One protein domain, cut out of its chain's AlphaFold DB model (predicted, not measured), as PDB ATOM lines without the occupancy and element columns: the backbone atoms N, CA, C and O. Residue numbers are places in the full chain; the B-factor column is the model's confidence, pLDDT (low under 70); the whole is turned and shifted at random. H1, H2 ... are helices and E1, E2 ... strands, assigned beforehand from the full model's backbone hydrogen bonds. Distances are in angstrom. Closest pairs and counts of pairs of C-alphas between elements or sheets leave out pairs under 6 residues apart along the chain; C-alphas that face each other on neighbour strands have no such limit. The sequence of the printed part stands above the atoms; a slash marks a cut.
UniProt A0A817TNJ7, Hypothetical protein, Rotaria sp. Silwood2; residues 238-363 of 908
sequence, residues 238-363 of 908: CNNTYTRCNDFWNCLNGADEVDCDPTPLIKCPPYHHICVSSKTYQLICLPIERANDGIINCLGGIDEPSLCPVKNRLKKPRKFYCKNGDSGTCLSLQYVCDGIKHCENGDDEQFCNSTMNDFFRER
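Overview. This is residues 238 to 363 of the 908 residues of the protein "Hypothetical protein" of Rotaria sp. Silwood2 (UniProt A0A817TNJ7). There is little regular structure: two small strand hairpins, E1 with E2 and E3 with E4, and a short helix, H1, are set in a rounded body made mostly of loops. The 126 printed residues hold E1, E2, E3, E4 and H1 in that order; both two-stranded sheets are antiparallel and the class is mixed, with 29 residues in named elements. The whole is compact, radius of gyration of the C-alphas 14.0 A, spanning 38 by 30 by 27 A.

Along the chain. Find C-alpha 272 at (249.268, 288.701, 464.132), where E1, residues 272 to 276, begins. Next come E2, residues 283 to 287, E3, residues 319 to 324, 15.3 A, and E4, residues 327 to 332, 17.2 A. H1, residues 354 to 360, ends at C-alpha 360 (266.451, 291.330, 458.532).

Arrangement. In hairpin E1 and E2, at 145 degrees, find N 273 and O 286 within hydrogen-bond range, 2.8 A. In hairpin E3 and E4, at 150 degrees, see N 320 and O 331, 2.9 A. E1 and E2 are apart from E3, E4 and H1. In H1, 2 of 3 O i to N i+4 pairs are within range.

Size, cuts and confidence. The farthest C-alphas, Thr 241 and Glu 344, are 39.8 A apart. The printed part has no cut; links E2 to E3 and E4 to H1 are long. Confidence is under 70 at residues 262, 310 to 318, 325 to 327 and 354 to 363.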
ATOM      1  N   CYS A 238     252.044 297.568 479.276       88.25
ATOM      2  CA  CYS A 238     253.158 297.225 478.382       88.25
ATOM      3  C   CYS A 238     252.989 297.779 476.954       88.25
ATOM      4  O   CYS A 238     253.977 298.087 476.301       88.25
ATOM      5  N   ASN A 239     251.748 297.970 476.487       88.12
ATOM      6  CA  ASN A 239     251.411 298.651 475.234       88.12
ATOM      7  C   ASN A 239     250.823 300.031 475.562       88.12
ATOM      8  O   ASN A 239     249.686 300.141 476.029       88.12
ATOM      9  N   ASN A 240     251.619 301.076 475.348       86.44
ATOM     10  CA  ASN A 240     251.289 302.462 475.653       86.44
ATOM     11  C   ASN A 240     251.848 303.414 474.572       86.44
ATOM     12  O   ASN A 240     252.369 302.986 473.543       86.44
ATOM     13  N   THR A 241     251.727 304.728 474.784       82.94
ATOM     14  CA  THR A 241     252.146 305.768 473.820       82.94
ATOM     15  C   THR A 241     253.637 305.733 473.444       82.94
ATOM     16  O   THR A 241     253.982 306.212 472.366       82.94
ATOM     17  N   TYR A 242     254.503 305.214 474.319       82.56
ATOM     18  CA  TYR A 242     255.961 305.174 474.145       82.56
ATOM     19  C   TYR A 242     256.463 303.797 473.695       82.56
ATOM     20  O   TYR A 242     257.444 303.724 472.960       82.56
ATOM     21  N   THR A 243     255.779 302.723 474.099       83.81
ATOM     22  CA  THR A 243     256.160 301.348 473.743       83.81
ATOM     23  C   THR A 243     255.550 300.856 472.433       83.81
ATOM     24  O   THR A 243     256.110 299.988 471.785       83.81
ATOM     25  N   ARG A 244     254.416 301.412 471.987       85.88
ATOM     26  CA  ARG A 244     253.748 300.944 470.766       85.88
ATOM     27  C   ARG A 244     254.539 301.237 469.488       85.88
ATOM     28  O   ARG A 244     254.706 302.402 469.126       85.88
ATOM     29  N   CYS A 245     254.807 300.186 468.715       84.62
ATOM     30  CA  CYS A 245     255.471 300.231 467.414       84.62
ATOM     31  C   CYS A 245     256.886 300.830 467.497       84.62
ATOM     32  O   CYS A 245     257.254 301.660 466.656       84.62
ATOM     33  N   ASN A 246     257.646 300.455 468.530       75.19
ATOM     34  CA  ASN A 246     259.003 300.939 468.797       75.19
ATOM     35  C   ASN A 246     260.113 299.946 468.365       75.19
ATOM     36  O   ASN A 246     261.289 300.230 468.588       75.19
ATOM     37  N   ASP A 247     259.752 298.821 467.732       75.75
ATOM     38  CA  ASP A 247     260.592 297.672 467.349       75.75
ATOM     39  C   ASP A 247     261.126 296.794 468.514       75.75
ATOM     40  O   ASP A 247     261.814 295.796 468.249       75.75
ATOM     41  N   PHE A 248     260.763 297.080 469.771       77.69
ATOM     42  CA  PHE A 248     261.008 296.251 470.962       77.69
ATOM     43  C   PHE A 248     259.722 295.535 471.403       77.69
ATOM     44  O   PHE A 248     258.628 296.023 471.182       77.69
ATOM     45  N   TRP A 249     259.839 294.362 472.031       80.62
ATOM     46  CA  TRP A 249     258.686 293.665 472.622       80.62
ATOM     47  C   TRP A 249     258.611 293.975 474.118       80.62
ATOM     48  O   TRP A 249     259.178 293.257 474.945       80.62
ATOM     49  N   ASN A 250     257.927 295.063 474.460       83.25
ATOM     50  CA  ASN A 250     257.600 295.449 475.828       83.25
ATOM     51  C   ASN A 250     256.470 294.590 476.406       83.25
ATOM     52  O   ASN A 250     256.485 294.270 477.597       83.25
ATOM     53  N   CYS A 251     255.503 294.166 475.587       87.00
ATOM     54  CA  CYS A 251     254.589 293.096 475.979       87.00
ATOM     55  C   CYS A 251     255.214 291.729 475.675       87.00
ATOM     56  O   CYS A 251     255.730 291.506 474.585       87.00
ATOM     57  N   LEU A 252     255.084 290.763 476.595       82.69
ATOM     58  CA  LEU A 252     255.616 289.401 476.401       82.69
ATOM     59  C   LEU A 252     255.098 288.725 475.120       82.69
ATOM     60  O   LEU A 252     255.830 287.983 474.481       82.69
ATOM     61  N   ASN A 253     253.854 289.010 474.729       85.81
ATOM     62  CA  ASN A 253     253.237 288.518 473.498       85.81
ATOM     63  C   ASN A 253     253.390 289.480 472.295       85.81
ATOM     64  O   ASN A 253     252.789 289.249 471.248       85.81
ATOM     65  N   GLY A 254     254.121 290.589 472.436       84.00
ATOM     66  CA  GLY A 254     254.306 291.600 471.392       84.00
ATOM     67  C   GLY A 254     253.041 292.388 471.012       84.00
ATOM     68  O   GLY A 254     252.925 292.844 469.877       84.00
ATOM     69  N   ALA A 255     252.049 292.526 471.904       88.38
ATOM     70  CA  ALA A 255     250.802 293.269 471.633       88.38
ATOM     71  C   ALA A 255     250.999 294.759 471.281       88.38
ATOM     72  O   ALA A 255     250.121 295.392 470.697       88.38
ATOM     73  N   ASP A 256     252.129 295.319 471.674       86.75
ATOM     74  CA  ASP A 256     252.675 296.625 471.324       86.75
ATOM     75  C   ASP A 256     253.126 296.717 469.856       86.75
ATOM     76  O   ASP A 256     252.828 297.726 469.210       86.75
ATOM     77  N   GLU A 257     253.691 295.640 469.301       86.38
ATOM     78  CA  GLU A 257     254.316 295.588 467.966       86.38
ATOM     79  C   GLU A 257     253.425 295.030 466.840       86.38
ATOM     80  O   GLU A 257     253.849 294.920 465.685       86.38
ATOM     81  N   VAL A 258     252.160 294.706 467.130       87.44
ATOM     82  CA  VAL A 258     251.178 294.324 466.098       87.44
ATOM     83  C   VAL A 258     250.503 295.540 465.455       87.44
ATOM     84  O   VAL A 258     250.220 296.552 466.104       87.44
ATOM     85  N   ASP A 259     250.178 295.405 464.165       84.25
ATOM     86  CA  ASP A 259     249.455 296.396 463.352       84.25
ATOM     87  C   ASP A 259     250.185 297.757 463.207       84.25
ATOM     88  O   ASP A 259     249.578 298.829 463.275       84.25
ATOM     89  N   CYS A 260     251.510 297.700 462.998       82.25
ATOM     90  CA  CYS A 260     252.414 298.861 462.932       82.25
ATOM     91  C   CYS A 260     252.810 299.327 461.509       82.25
ATOM     92  O   CYS A 260     252.860 300.533 461.255       82.25
ATOM     93  N   ASP A 261     253.090 298.418 460.562       76.75
ATOM     94  CA  ASP A 261     253.494 298.785 459.188       76.75
ATOM     95  C   ASP A 261     252.258 299.049 458.297       76.75
ATOM     96  O   ASP A 261     251.450 298.140 458.100       76.75
ATOM     97  N   PRO A 262     252.095 300.245 457.691       69.56
ATOM     98  CA  PRO A 262     251.027 300.506 456.717       69.56
ATOM     99  C   PRO A 262     251.215 299.769 455.374       69.56
ATOM    100  O   PRO A 262     250.303 299.752 454.543       69.56
ATOM    101  N   THR A 263     252.392 299.187 455.131       75.06
ATOM    102  CA  THR A 263     252.814 298.522 453.887       75.06
ATOM    103  C   THR A 263     253.574 297.203 454.157       75.06
ATOM    104  O   THR A 263     254.723 297.044 453.725       75.06
ATOM    105  N   PRO A 264     252.949 296.236 454.859       72.50
ATOM    106  CA  PRO A 264     253.622 295.023 455.314       72.50
ATOM    107  C   PRO A 264     253.977 294.079 454.155       72.50
ATOM    108  O   PRO A 264     253.272 294.019 453.144       72.50
ATOM    109  N   LEU A 265     255.050 293.293 454.325       74.81
ATOM    110  CA  LEU A 265     255.534 292.324 453.323       74.81
ATOM    111  C   LEU A 265     254.488 291.255 452.963       74.81
ATOM    112  O   LEU A 265     254.427 290.804 451.821       74.81
ATOM    113  N   ILE A 266     253.653 290.876 453.933       83.06
ATOM    114  CA  ILE A 266     252.444 290.072 453.748       83.06
ATOM    115  C   ILE A 266     251.291 290.709 454.524       83.06
ATOM    116  O   ILE A 266     251.492 291.293 455.585       83.06
ATOM    117  N   LYS A 267     250.065 290.600 454.006       82.62
ATOM    118  CA  LYS A 267     248.872 291.079 454.713       82.62
ATOM    119  C   LYS A 267     248.409 290.026 455.712       82.62
ATOM    120  O   LYS A 267     247.810 289.031 455.306       82.62
ATOM    121  N   CYS A 268     248.669 290.266 456.989       85.19
ATOM    122  CA  CYS A 268     248.145 289.446 458.073       85.19
ATOM    123  C   CYS A 268     246.775 289.944 458.565       85.19
ATOM    124  O   CYS A 268     246.419 291.101 458.320       85.19
ATOM    125  N   PRO A 269     245.978 289.082 459.225       86.81
ATOM    126  CA  PRO A 269     244.857 289.530 460.050       86.81
ATOM    127  C   PRO A 269     245.362 290.411 461.212       86.81
ATOM    128  O   PRO A 269     246.542 290.316 461.552       86.81
ATOM    129  N   PRO A 270     244.498 291.226 461.848       85.81
ATOM    130  CA  PRO A 270     244.885 291.993 463.032       85.81
ATOM    131  C   PRO A 270     245.357 291.072 464.165       85.81
ATOM    132  O   PRO A 270     244.966 289.899 464.216       85.81
ATOM    133  N   TYR A 271     246.179 291.598 465.075       87.06
ATOM    134  CA  TYR A 271     246.787 290.832 466.178       87.06
ATOM    135  C   TYR A 271     247.609 289.607 465.720       87.06
ATOM    136  O   TYR A 271     247.574 288.548 466.348       87.06
ATOM    137  N   HIS A 272     248.332 289.726 464.603       90.06
ATOM    138  CA  HIS A 272     249.268 288.701 464.132       90.06
ATOM    139  C   HIS A 272     250.652 289.293 463.855       90.06
ATOM    140  O   HIS A 272     250.782 290.353 463.242       90.06
ATOM    141  N   HIS A 273     251.683 288.542 464.229       86.50
ATOM    142  CA  HIS A 273     253.083 288.843 463.949       86.50
ATOM    143  C   HIS A 273     253.499 288.339 462.568       86.50
ATOM    144  O   HIS A 273     253.131 287.236 462.155       86.50
ATOM    145  N   ILE A 274     254.311 289.125 461.855       85.69
ATOM    146  CA  ILE A 274     254.960 288.681 460.615       85.69
ATOM    147  C   ILE A 274     256.215 287.897 460.997       85.69
ATOM    148  O   ILE A 274     257.099 288.410 461.674       85.69
ATOM    149  N   CYS A 275     256.284 286.648 460.551       85.31
ATOM    150  CA  CYS A 275     257.238 285.661 461.039       85.31
ATOM    151  C   CYS A 275     257.765 284.809 459.879       85.31
ATOM    152  O   CYS A 275     257.020 284.502 458.952       85.31
ATOM    153  N   VAL A 276     259.029 284.378 459.919       85.00
ATOM    154  CA  VAL A 276     259.543 283.340 459.007       85.00
ATOM    155  C   VAL A 276     259.407 281.989 459.702       85.00
ATOM    156  O   VAL A 276     259.996 281.780 460.753       85.00
ATOM    157  N   SER A 277     258.647 281.061 459.125       85.06
ATOM    158  CA  SER A 277     258.435 279.715 459.674       85.06
ATOM    159  C   SER A 277     259.747 278.937 459.809       85.06
ATOM    160  O   SER A 277     260.415 278.677 458.804       85.06
ATOM    161  N   SER A 278     260.059 278.464 461.020       77.81
ATOM    162  CA  SER A 278     261.244 277.634 461.308       77.81
ATOM    163  C   SER A 278     261.250 276.269 460.597       77.81
ATOM    164  O   SER A 278     262.275 275.595 460.558       77.81
ATOM    165  N   LYS A 279     260.113 275.844 460.024       80.25
ATOM    166  CA  LYS A 279     259.943 274.541 459.347       80.25
ATOM    167  C   LYS A 279     259.907 274.629 457.824       80.25
ATOM    168  O   LYS A 279     260.176 273.637 457.154       80.25
ATOM    169  N   THR A 280     259.488 275.770 457.279       83.94
ATOM    170  CA  THR A 280     259.251 275.940 455.834       83.94
ATOM    171  C   THR A 280     260.041 277.087 455.216       83.94
ATOM    172  O   THR A 280     260.002 277.223 453.996       83.94
ATOM    173  N   TYR A 281     260.751 277.891 456.019       78.50
ATOM    174  CA  TYR A 281     261.552 279.041 455.578       78.50
ATOM    175  C   TYR A 281     260.751 280.035 454.711       78.50
ATOM    176  O   TYR A 281     261.261 280.649 453.775       78.50
ATOM    177  N   GLN A 282     259.458 280.173 455.015       82.25
ATOM    178  CA  GLN A 282     258.502 281.045 454.329       82.25
ATOM    179  C   GLN A 282     257.827 281.982 455.329       82.25
ATOM    180  O   GLN A 282     257.649 281.621 456.494       82.25
ATOM    181  N   LEU A 283     257.415 283.163 454.859       84.88
ATOM    182  CA  LEU A 283     256.632 284.101 455.661       84.88
ATOM    183  C   LEU A 283     255.273 283.505 456.053       84.88
ATOM    184  O   LEU A 283     254.541 282.985 455.210       84.88
ATOM    185  N   ILE A 284     254.931 283.644 457.330       88.81
ATOM    186  CA  ILE A 284     253.661 283.271 457.944       88.81
ATOM    187  C   ILE A 284     253.146 284.416 458.825       88.81
ATOM    188  O   ILE A 284     253.914 285.252 459.300       88.81
ATOM    189  N   CYS A 285     251.836 284.421 459.064       90.50
ATOM    190  CA  CYS A 285     251.208 285.239 460.096       90.50
ATOM    191  C   CYS A 285     251.074 284.384 461.358       90.50
ATOM    192  O   CYS A 285     250.298 283.425 461.357       90.50
ATOM    193  N   LEU A 286     251.834 284.699 462.403       89.94
ATOM    194  CA  LEU A 286     251.758 284.009 463.687       89.94
ATOM    195  C   LEU A 286     250.710 284.708 464.574       89.94
ATOM    196  O   LEU A 286     250.844 285.911 464.795       89.94
ATOM    197  N   PRO A 287     249.669 284.012 465.068       90.50
ATOM    198  CA  PRO A 287     248.721 284.594 466.018       90.50
ATOM    199  C   PRO A 287     249.421 285.017 467.312       90.50
ATOM    200  O   PRO A 287     250.354 284.343 467.756       90.50
ATOM    201  N   ILE A 288     248.952 286.098 467.934       89.12
ATOM    202  CA  ILE A 288     249.545 286.649 469.159       89.12
ATOM    203  C   ILE A 288     249.554 285.664 470.345       89.12
ATOM    204  O   ILE A 288     250.375 285.780 471.246       89.12
ATOM    205  N   GLU A 289     248.686 284.650 470.343       88.31
ATOM    206  CA  GLU A 289     248.631 283.606 471.374       88.31
ATOM    207  C   GLU A 289     249.765 282.570 471.269       88.31
ATOM    208  O   GLU A 289     249.887 281.719 472.147       88.31
ATOM    209  N   ARG A 290     250.568 282.617 470.197       89.00
ATOM    210  CA  ARG A 290     251.784 281.803 470.000       89.00
ATOM    211  C   ARG A 290     253.074 282.615 470.097       89.00
ATOM    212  O   ARG A 290     254.127 282.156 469.677       89.00
ATOM    213  N   ALA A 291     252.968 283.849 470.572       87.75
ATOM    214  CA  ALA A 291     254.101 284.698 470.878       87.75
ATOM    215  C   ALA A 291     254.505 284.457 472.339       87.75
ATOM    216  O   ALA A 291     253.673 284.598 473.238       87.75
ATOM    217  N   ASN A 292     255.768 284.094 472.562       86.06
ATOM    218  CA  ASN A 292     256.337 283.725 473.855       86.06
ATOM    219  C   ASN A 292     255.549 282.585 474.547       86.06
ATOM    220  O   ASN A 292     255.233 282.661 475.741       86.06
ATOM    221  N   ASP A 293     255.207 281.540 473.779       88.00
ATOM    222  CA  ASP A 293     254.547 280.312 474.250       88.00
ATOM    223  C   ASP A 293     255.547 279.208 474.666       88.00
ATOM    224  O   ASP A 293     255.153 278.149 475.167       88.00
ATOM    225  N   GLY A 294     256.851 279.480 474.525       84.75
ATOM    226  CA  GLY A 294     257.952 278.565 474.812       84.75
ATOM    227  C   GLY A 294     258.318 277.660 473.632       84.75
ATOM    228  O   GLY A 294     259.142 276.751 473.791       84.75
ATOM    229  N   ILE A 295     257.718 277.864 472.456       86.06
ATOM    230  CA  ILE A 295     257.928 277.054 471.257       86.06
ATOM    231  C   ILE A 295     258.397 277.957 470.116       86.06
ATOM    232  O   ILE A 295     257.663 278.794 469.615       86.06
ATOM    233  N   ILE A 296     259.600 277.693 469.604       86.56
ATOM    234  CA  ILE A 296     260.167 278.406 468.449       86.56
ATOM    235  C   ILE A 296     259.378 278.063 467.163       86.56
ATOM    236  O   ILE A 296     259.697 277.115 466.430       86.56
ATOM    237  N   ASN A 297     258.325 278.832 466.883       86.25
ATOM    238  CA  ASN A 297     257.563 278.840 465.634       86.25
ATOM    239  C   ASN A 297     258.308 279.681 464.575       86.25
ATOM    240  O   ASN A 297     258.312 279.304 463.395       86.25
ATOM    241  N   CYS A 298     258.974 280.771 464.982       86.06
ATOM    242  CA  CYS A 298     259.742 281.644 464.094       86.06
ATOM    243  C   CYS A 298     261.230 281.300 464.038       86.06
ATOM    244  O   CYS A 298     261.889 280.966 465.019       86.06
ATOM    245  N   LEU A 299     261.793 281.422 462.845       84.88
ATOM    246  CA  LEU A 299     263.213 281.254 462.593       84.88
ATOM    247  C   LEU A 299     264.015 282.312 463.366       84.88
ATOM    248  O   LEU A 299     263.670 283.493 463.349       84.88
ATOM    249  N   GLY A 300     265.054 281.872 464.075       79.38
ATOM    250  CA  GLY A 300     265.823 282.725 464.982       79.38
ATOM    251  C   GLY A 300     265.157 283.022 466.329       79.38
ATOM    252  O   GLY A 300     265.664 283.884 467.039       79.38
ATOM    253  N   GLY A 301     264.047 282.359 466.693       82.38
ATOM    254  CA  GLY A 301     263.392 282.543 468.001       82.38
ATOM    255  C   GLY A 301     262.794 283.934 468.219       82.38
ATOM    256  O   GLY A 301     262.720 284.400 469.349       82.38
ATOM    257  N   ILE A 302     262.413 284.621 467.138       80.94
ATOM    258  CA  ILE A 302     261.932 286.017 467.163       80.94
ATOM    259  C   ILE A 302     260.568 286.153 467.856       80.94
ATOM    260  O   ILE A 302     260.260 287.199 468.412       80.94
ATOM    261  N   ASP A 303     259.776 285.086 467.842       86.19
ATOM    262  CA  ASP A 303     258.543 284.921 468.610       86.19
ATOM    263  C   ASP A 303     258.765 284.704 470.109       86.19
ATOM    264  O   ASP A 303     257.827 284.845 470.884       86.19
ATOM    265  N   GLU A 304     259.989 284.381 470.522       86.94
ATOM    266  CA  GLU A 304     260.362 283.989 471.879       86.94
ATOM    267  C   GLU A 304     261.419 284.967 472.442       86.94
ATOM    268  O   GLU A 304     262.575 284.586 472.666       86.94
ATOM    269  N   PRO A 305     261.072 286.252 472.685       78.25
ATOM    270  CA  PRO A 305     262.027 287.285 473.116       78.25
ATOM    271  C   PRO A 305     262.743 286.939 474.432       78.25
ATOM    272  O   PRO A 305     263.865 287.393 474.671       78.25
ATOM    273  N   SER A 306     262.128 286.092 475.264       78.88
ATOM    274  CA  SER A 306     262.712 285.554 476.495       78.88
ATOM    275  C   SER A 306     263.983 284.715 476.277       78.88
ATOM    276  O   SER A 306     264.804 284.628 477.193       78.88
ATOM    277  N   LEU A 307     264.206 284.158 475.078       81.25
ATOM    278  CA  LEU A 307     265.430 283.416 474.733       81.25
ATOM    279  C   LEU A 307     266.650 284.328 474.545       81.25
ATOM    280  O   LEU A 307     267.769 283.946 474.890       81.25
ATOM    281  N   CYS A 308     266.452 285.533 474.001       77.12
ATOM    282  CA  CYS A 308     267.527 286.468 473.665       77.12
ATOM    283  C   CYS A 308     267.268 287.897 474.182       77.12
ATOM    284  O   CYS A 308     267.304 288.846 473.392       77.12
ATOM    285  N   PRO A 309     267.100 288.096 475.504       70.94
ATOM    286  CA  PRO A 309     266.729 289.391 476.066       70.94
ATOM    287  C   PRO A 309     267.728 290.495 475.699       70.94
ATOM    288  O   PRO A 309     268.958 290.318 475.745       70.94
ATOM    289  N   VAL A 310     267.205 291.665 475.341       65.44
ATOM    290  CA  VAL A 310     267.975 292.907 475.230       65.44
ATOM    291  C   VAL A 310     268.074 293.516 476.627       65.44
ATOM    292  O   VAL A 310     267.109 293.511 477.375       65.44
ATOM    293  N   LYS A 311     269.270 293.976 477.012       56.56
ATOM    294  CA  LYS A 311     269.544 294.537 478.352       56.56
ATOM    295  C   LYS A 311     270.012 295.997 478.315       56.56
ATOM    296  O   LYS A 311     270.438 296.516 479.336       56.56
ATOM    297  N   ASN A 312     270.074 296.601 477.127       56.06
ATOM    298  CA  ASN A 312     270.587 297.954 476.914       56.06
ATOM    299  C   ASN A 312     270.184 298.450 475.509       56.06
ATOM    300  O   ASN A 312     270.393 297.713 474.540       56.06
ATOM    301  N   ARG A 313     269.698 299.698 475.401       53.81
ATOM    302  CA  ARG A 313     269.366 300.416 474.149       53.81
ATOM    303  C   ARG A 313     270.508 300.438 473.125       53.81
ATOM    304  O   ARG A 313     270.260 300.470 471.925       53.81
ATOM    305  N   LEU A 314     271.760 300.347 473.585       50.84
ATOM    306  CA  LEU A 314     272.962 300.357 472.733       50.84
ATOM    307  C   LEU A 314     273.132 299.118 471.837       50.84
ATOM    308  O   LEU A 314     274.041 299.063 471.009       50.84
ATOM    309  N   LYS A 315     272.310 298.078 472.016       51.94
ATOM    310  CA  LYS A 315     272.362 296.851 471.213       51.94
ATOM    311  C   LYS A 315     271.075 296.742 470.410       51.94
ATOM    312  O   LYS A 315     269.995 296.847 470.982       51.94
ATOM    313  N   LYS A 316     271.210 296.507 469.097       53.38
ATOM    314  CA  LYS A 316     270.084 296.415 468.148       53.38
ATOM    315  C   LYS A 316     268.954 295.525 468.709       53.38
ATOM    316  O   LYS A 316     269.265 294.463 469.258       53.38
ATOM    317  N   PRO A 317     267.676 295.933 468.569       54.22
ATOM    318  CA  PRO A 317     266.553 295.379 469.338       54.22
ATOM    319  C   PRO A 317     266.292 293.893 469.084       54.22
ATOM    320  O   PRO A 317     265.799 293.184 469.956       54.22
ATOM    321  N   ARG A 318     266.639 293.396 467.895       60.34
ATOM    322  CA  ARG A 318     266.433 292.000 467.510       60.34
ATOM    323  C   ARG A 318     267.764 291.257 467.497       60.34
ATOM    324  O   ARG A 318     268.739 291.700 466.887       60.34
ATOM    325  N   LYS A 319     267.781 290.104 468.160       71.06
ATOM    326  CA  LYS A 319     268.864 289.119 468.125       71.06
ATOM    327  C   LYS A 319     268.336 287.836 467.501       71.06
ATOM    328  O   LYS A 319     267.167 287.510 467.670       71.06
ATOM    329  N   PHE A 320     269.204 287.111 466.812       79.81
ATOM    330  CA  PHE A 320     268.871 285.843 466.178       79.81
ATOM    331  C   PHE A 320     269.359 284.686 467.059       79.81
ATOM    332  O   PHE A 320     270.558 284.567 467.308       79.81
ATOM    333  N   TYR A 321     268.449 283.853 467.560       85.31
ATOM    334  CA  TYR A 321     268.775 282.679 468.371       85.31
ATOM    335  C   TYR A 321     269.202 281.495 467.489       85.31
ATOM    336  O   TYR A 321     268.379 280.897 466.791       85.31
ATOM    337  N   CYS A 322     270.481 281.119 467.554       83.31
ATOM    338  CA  CYS A 322     270.977 279.844 467.040       83.31
ATOM    339  C   CYS A 322     270.658 278.717 468.029       83.31
ATOM    340  O   CYS A 322     270.946 278.835 469.223       83.31
ATOM    341  N   LYS A 323     270.136 277.591 467.530       72.94
ATOM    342  CA  LYS A 323     269.870 276.397 468.340       72.94
ATOM    343  C   LYS A 323     271.035 275.399 468.265       72.94
ATOM    344  O   LYS A 323     271.190 274.714 467.253       72.94
ATOM    345  N   ASN A 324     271.774 275.247 469.363       70.06
ATOM    346  CA  ASN A 324     272.965 274.399 469.482       70.06
ATOM    347  C   ASN A 324     272.684 273.229 470.452       70.06
ATOM    348  O   ASN A 324     273.127 273.199 471.602       70.06
ATOM    349  N   GLY A 325     271.877 272.260 470.008       64.94
ATOM    350  CA  GLY A 325     271.427 271.149 470.857       64.94
ATOM    351  C   GLY A 325     270.444 271.606 471.944       64.94
ATOM    352  O   GLY A 325     269.372 272.122 471.613       64.94
ATOM    353  N   ASP A 326     270.810 271.393 473.213       56.25
ATOM    354  CA  ASP A 326     270.035 271.794 474.403       56.25
ATOM    355  C   ASP A 326     270.357 273.224 474.891       56.25
ATOM    356  O   ASP A 326     269.721 273.721 475.821       56.25
ATOM    357  N   SER A 327     271.335 273.900 474.280       62.97
ATOM    358  CA  SER A 327     271.667 275.307 474.536       62.97
ATOM    359  C   SER A 327     271.606 276.123 473.239       62.97
ATOM    360  O   SER A 327     271.319 275.595 472.162       62.97
ATOM    361  N   GLY A 328     271.823 277.435 473.313       72.81
ATOM    362  CA  GLY A 328     271.802 278.287 472.127       72.81
ATOM    363  C   GLY A 328     272.522 279.609 472.318       72.81
ATOM    364  O   GLY A 328     272.818 280.025 473.441       72.81
ATOM    365  N   THR A 329     272.831 280.254 471.197       82.88
ATOM    366  CA  THR A 329     273.632 281.479 471.134       82.88
ATOM    367  C   THR A 329     272.878 282.583 470.403       82.88
ATOM    368  O   THR A 329     272.337 282.377 469.321       82.88
ATOM    369  N   CYS A 330     272.853 283.783 470.984       82.69
ATOM    370  CA  CYS A 330     272.194 284.947 470.393       82.69
ATOM    371  C   CYS A 330     273.172 285.747 469.518       82.69
ATOM    372  O   CYS A 330     274.100 286.365 470.044       82.69
ATOM    373  N   LEU A 331     272.937 285.784 468.208       78.31
ATOM    374  CA  LEU A 331     273.673 286.611 467.249       78.31
ATOM    375  C   LEU A 331     273.040 288.001 467.085       78.31
ATOM    376  O   LEU A 331     271.845 288.196 467.310       78.31
ATOM    377  N   SER A 332     273.843 288.973 466.650       75.00
ATOM    378  CA  SER A 332     273.343 290.249 466.114       75.00
ATOM    379  C   SER A 332     272.830 290.045 464.687       75.00
ATOM    380  O   SER A 332     273.462 289.319 463.923       75.00
ATOM    381  N   LEU A 333     271.748 290.732 464.294       72.81
ATOM    382  CA  LEU A 333     271.196 290.665 462.929       72.81
ATOM    383  C   LEU A 333     272.195 291.017 461.816       72.81
ATOM    384  O   LEU A 333     271.987 290.633 460.672       72.81
ATOM    385  N   GLN A 334     273.287 291.721 462.127       73.56
ATOM    386  CA  GLN A 334     274.339 292.021 461.147       73.56
ATOM    387  C   GLN A 334     275.116 290.780 460.664       73.56
ATOM    388  O   GLN A 334     275.771 290.868 459.635       73.56
ATOM    389  N   TYR A 335     275.042 289.669 461.408       78.94
ATOM    390  CA  TYR A 335     275.661 288.371 461.104       78.94
ATOM    391  C   TYR A 335     274.649 287.361 460.538       78.94
ATOM    392  O   TYR A 335     274.847 286.154 460.638       78.94
ATOM    393  N   VAL A 336     273.512 287.849 460.035       79.56
ATOM    394  CA  VAL A 336     272.473 287.050 459.379       79.56
ATOM    395  C   VAL A 336     272.441 287.461 457.914       79.56
ATOM    396  O   VAL A 336     272.263 288.643 457.607       79.56
ATOM    397  N   CYS A 337     272.588 286.499 457.004       79.75
ATOM    398  CA  CYS A 337     272.714 286.747 455.570       79.75
ATOM    399  C   CYS A 337     273.894 287.670 455.204       79.75
ATOM    400  O   CYS A 337     273.764 288.565 454.349       79.75
ATOM    401  N   ASP A 338     275.043 287.453 455.853       79.62
ATOM    402  CA  ASP A 338     276.323 288.101 455.537       79.62
ATOM    403  C   ASP A 338     277.255 287.218 454.679       79.62
ATOM    404  O   ASP A 338     278.274 287.695 454.171       79.62
ATOM    405  N   GLY A 339     276.852 285.969 454.416       77.44
ATOM    406  CA  GLY A 339     277.597 284.991 453.626       77.44
ATOM    407  C   GLY A 339     278.547 284.119 454.451       77.44
ATOM    408  O   GLY A 339     279.275 283.306 453.870       77.44
ATOM    409  N   ILE A 340     278.569 284.275 455.778       81.62
ATOM    410  CA  ILE A 340     279.419 283.528 456.704       81.62
ATOM    411  C   ILE A 340     278.528 282.769 457.689       81.62
ATOM    412  O   ILE A 340     277.670 283.330 458.355       81.62
ATOM    413  N   LYS A 341     278.769 281.464 457.818       84.81
ATOM    414  CA  LYS A 341     278.033 280.601 458.746       84.81
ATOM    415  C   LYS A 341     278.472 280.848 460.199       84.81
ATOM    416  O   LYS A 341     279.551 280.407 460.596       84.81
ATOM    417  N   HIS A 342     277.605 281.482 460.981       81.75
ATOM    418  CA  HIS A 342     277.765 281.786 462.402       81.75
ATOM    419  C   HIS A 342     276.982 280.835 463.329       81.75
ATOM    420  O   HIS A 342     277.471 280.543 464.423       81.75
ATOM    421  N   CYS A 343     275.813 280.304 462.936       81.81
ATOM    422  CA  CYS A 343     275.142 279.243 463.707       81.81
ATOM    423  C   CYS A 343     275.739 277.854 463.404       81.81
ATOM    424  O   CYS A 343     276.147 277.576 462.278       81.81
ATOM    425  N   GLU A 344     275.693 276.910 464.354       79.00
ATOM    426  CA  GLU A 344     276.210 275.537 464.154       79.00
ATOM    427  C   GLU A 344     275.522 274.789 462.998       79.00
ATOM    428  O   GLU A 344     276.182 274.139 462.181       79.00
ATOM    429  N   ASN A 345     274.202 274.940 462.862       75.56
ATOM    430  CA  ASN A 345     273.443 274.384 461.736       75.56
ATOM    431  C   ASN A 345     273.561 275.255 460.471       75.56
ATOM    432  O   ASN A 345     273.489 274.743 459.355       75.56
ATOM    433  N   GLY A 346     273.921 276.533 460.618       75.94
ATOM    434  CA  GLY A 346     273.990 277.513 459.529       75.94
ATOM    435  C   GLY A 346     272.626 278.081 459.166       75.94
ATOM    436  O   GLY A 346     272.385 278.388 458.003       75.94
ATOM    437  N   ASP A 347     271.708 278.108 460.131       78.81
ATOM    438  CA  ASP A 347     270.332 278.563 459.942       78.81
ATOM    439  C   ASP A 347     270.301 280.028 459.490       78.81
ATOM    440  O   ASP A 347     269.529 280.362 458.599       78.81
ATOM    441  N   ASP A 348     271.217 280.843 460.019       82.06
ATOM    442  CA  ASP A 348     271.518 282.242 459.693       82.06
ATOM    443  C   ASP A 348     271.784 282.531 458.203       82.06
ATOM    444  O   ASP A 348     271.544 283.649 457.753       82.06
ATOM    445  N   GLU A 349     272.207 281.528 457.429       83.56
ATOM    446  CA  GLU A 349     272.536 281.660 456.000       83.56
ATOM    447  C   GLU A 349     271.585 280.869 455.072       83.56
ATOM    448  O   GLU A 349     271.703 280.916 453.846       83.56
ATOM    449  N   GLN A 350     270.606 280.133 455.618       76.19
ATOM    450  CA  GLN A 350     269.741 279.234 454.831       76.19
ATOM    451  C   GLN A 350     268.582 279.932 454.092       76.19
ATOM    452  O   GLN A 350     268.008 279.342 453.176       76.19
ATOM    453  N   PHE A 351     268.207 281.163 454.466       74.19
ATOM    454  CA  PHE A 351     266.962 281.824 454.017       74.19
ATOM    455  C   PHE A 351     267.167 283.154 453.262       74.19
ATOM    456  O   PHE A 351     266.235 283.942 453.079       74.19
ATOM    457  N   CYS A 352     268.385 283.401 452.785       72.25
ATOM    458  CA  CYS A 352     268.847 284.699 452.292       72.25
ATOM    459  C   CYS A 352     268.441 285.004 450.837       72.25
ATOM    460  O   CYS A 352     269.251 284.957 449.911       72.25
ATOM    461  N   ASN A 353     267.166 285.341 450.624       71.69
ATOM    462  CA  ASN A 353     266.645 285.888 449.362       71.69
ATOM    463  C   ASN A 353     266.378 287.403 449.489       71.69
ATOM    464  O   ASN A 353     266.222 287.896 450.601       71.69
ATOM    465  N   SER A 354     266.272 288.154 448.386       61.41
ATOM    466  CA  SER A 354     266.168 289.628 448.405       61.41
ATOM    467  C   SER A 354     265.071 290.165 449.334       61.41
ATOM    468  O   SER A 354     265.348 291.010 450.177       61.41
ATOM    469  N   THR A 355     263.859 289.608 449.268       61.81
ATOM    470  CA  THR A 355     262.732 290.005 450.131       61.81
ATOM    471  C   THR A 355     262.935 289.676 451.612       61.81
ATOM    472  O   THR A 355     262.304 290.304 452.456       61.81
ATOM    473  N   MET A 356     263.761 288.671 451.934       63.31
ATOM    474  CA  MET A 356     264.091 288.279 453.313       63.31
ATOM    475  C   MET A 356     265.263 289.095 453.845       63.31
ATOM    476  O   MET A 356     265.218 289.548 454.983       63.31
ATOM    477  N   ASN A 357     266.248 289.398 452.999       60.91
ATOM    478  CA  ASN A 357     267.286 290.368 453.322       60.91
ATOM    479  C   ASN A 357     266.657 291.714 453.722       60.91
ATOM    480  O   ASN A 357     267.113 292.293 454.694       60.91
ATOM    481  N   ASP A 358     265.569 292.161 453.084       59.53
ATOM    482  CA  ASP A 358     264.826 293.379 453.471       59.53
ATOM    483  C   ASP A 358     263.974 293.252 454.762       59.53
ATOM    484  O   ASP A 358     263.444 294.254 455.245       59.53
ATOM    485  N   PHE A 359     263.798 292.044 455.315       63.47
ATOM    486  CA  PHE A 359     263.135 291.808 456.610       63.47
ATOM    487  C   PHE A 359     264.137 291.818 457.777       63.47
ATOM    488  O   PHE A 359     263.798 292.254 458.875       63.47
ATOM    489  N   PHE A 360     265.374 291.366 457.533       58.97
ATOM    490  CA  PHE A 360     266.451 291.330 458.532       58.97
ATOM    491  C   PHE A 360     267.429 292.517 458.433       58.97
ATOM    492  O   PHE A 360     268.081 292.854 459.420       58.97
ATOM    493  N   ARG A 361     267.509 293.196 457.280       54.50
ATOM    494  CA  ARG A 361     268.200 294.484 457.116       54.50
ATOM    495  C   ARG A 361     267.229 295.623 457.390       54.50
ATOM    496  O   ARG A 361     266.118 295.654 456.870       54.50
ATOM    497  N   GLU A 362     267.685 296.588 458.176       47.62
ATOM    498  CA  GLU A 362     266.918 297.777 458.545       47.62
ATOM    499  C   GLU A 362     266.462 298.555 457.300       47.62
ATOM    500  O   GLU A 362     267.276 299.124 456.567       47.62
ATOM    501  N   ARG A 363     265.141 298.638 457.082       34.56
ATOM    502  CA  ARG A 363     264.568 299.654 456.188       34.56
ATOM    503  C   ARG A 363     264.949 301.038 456.739       34.56
ATOM    504  O   ARG A 363     264.595 301.332 457.882       34.56
TER     505      ARG A 363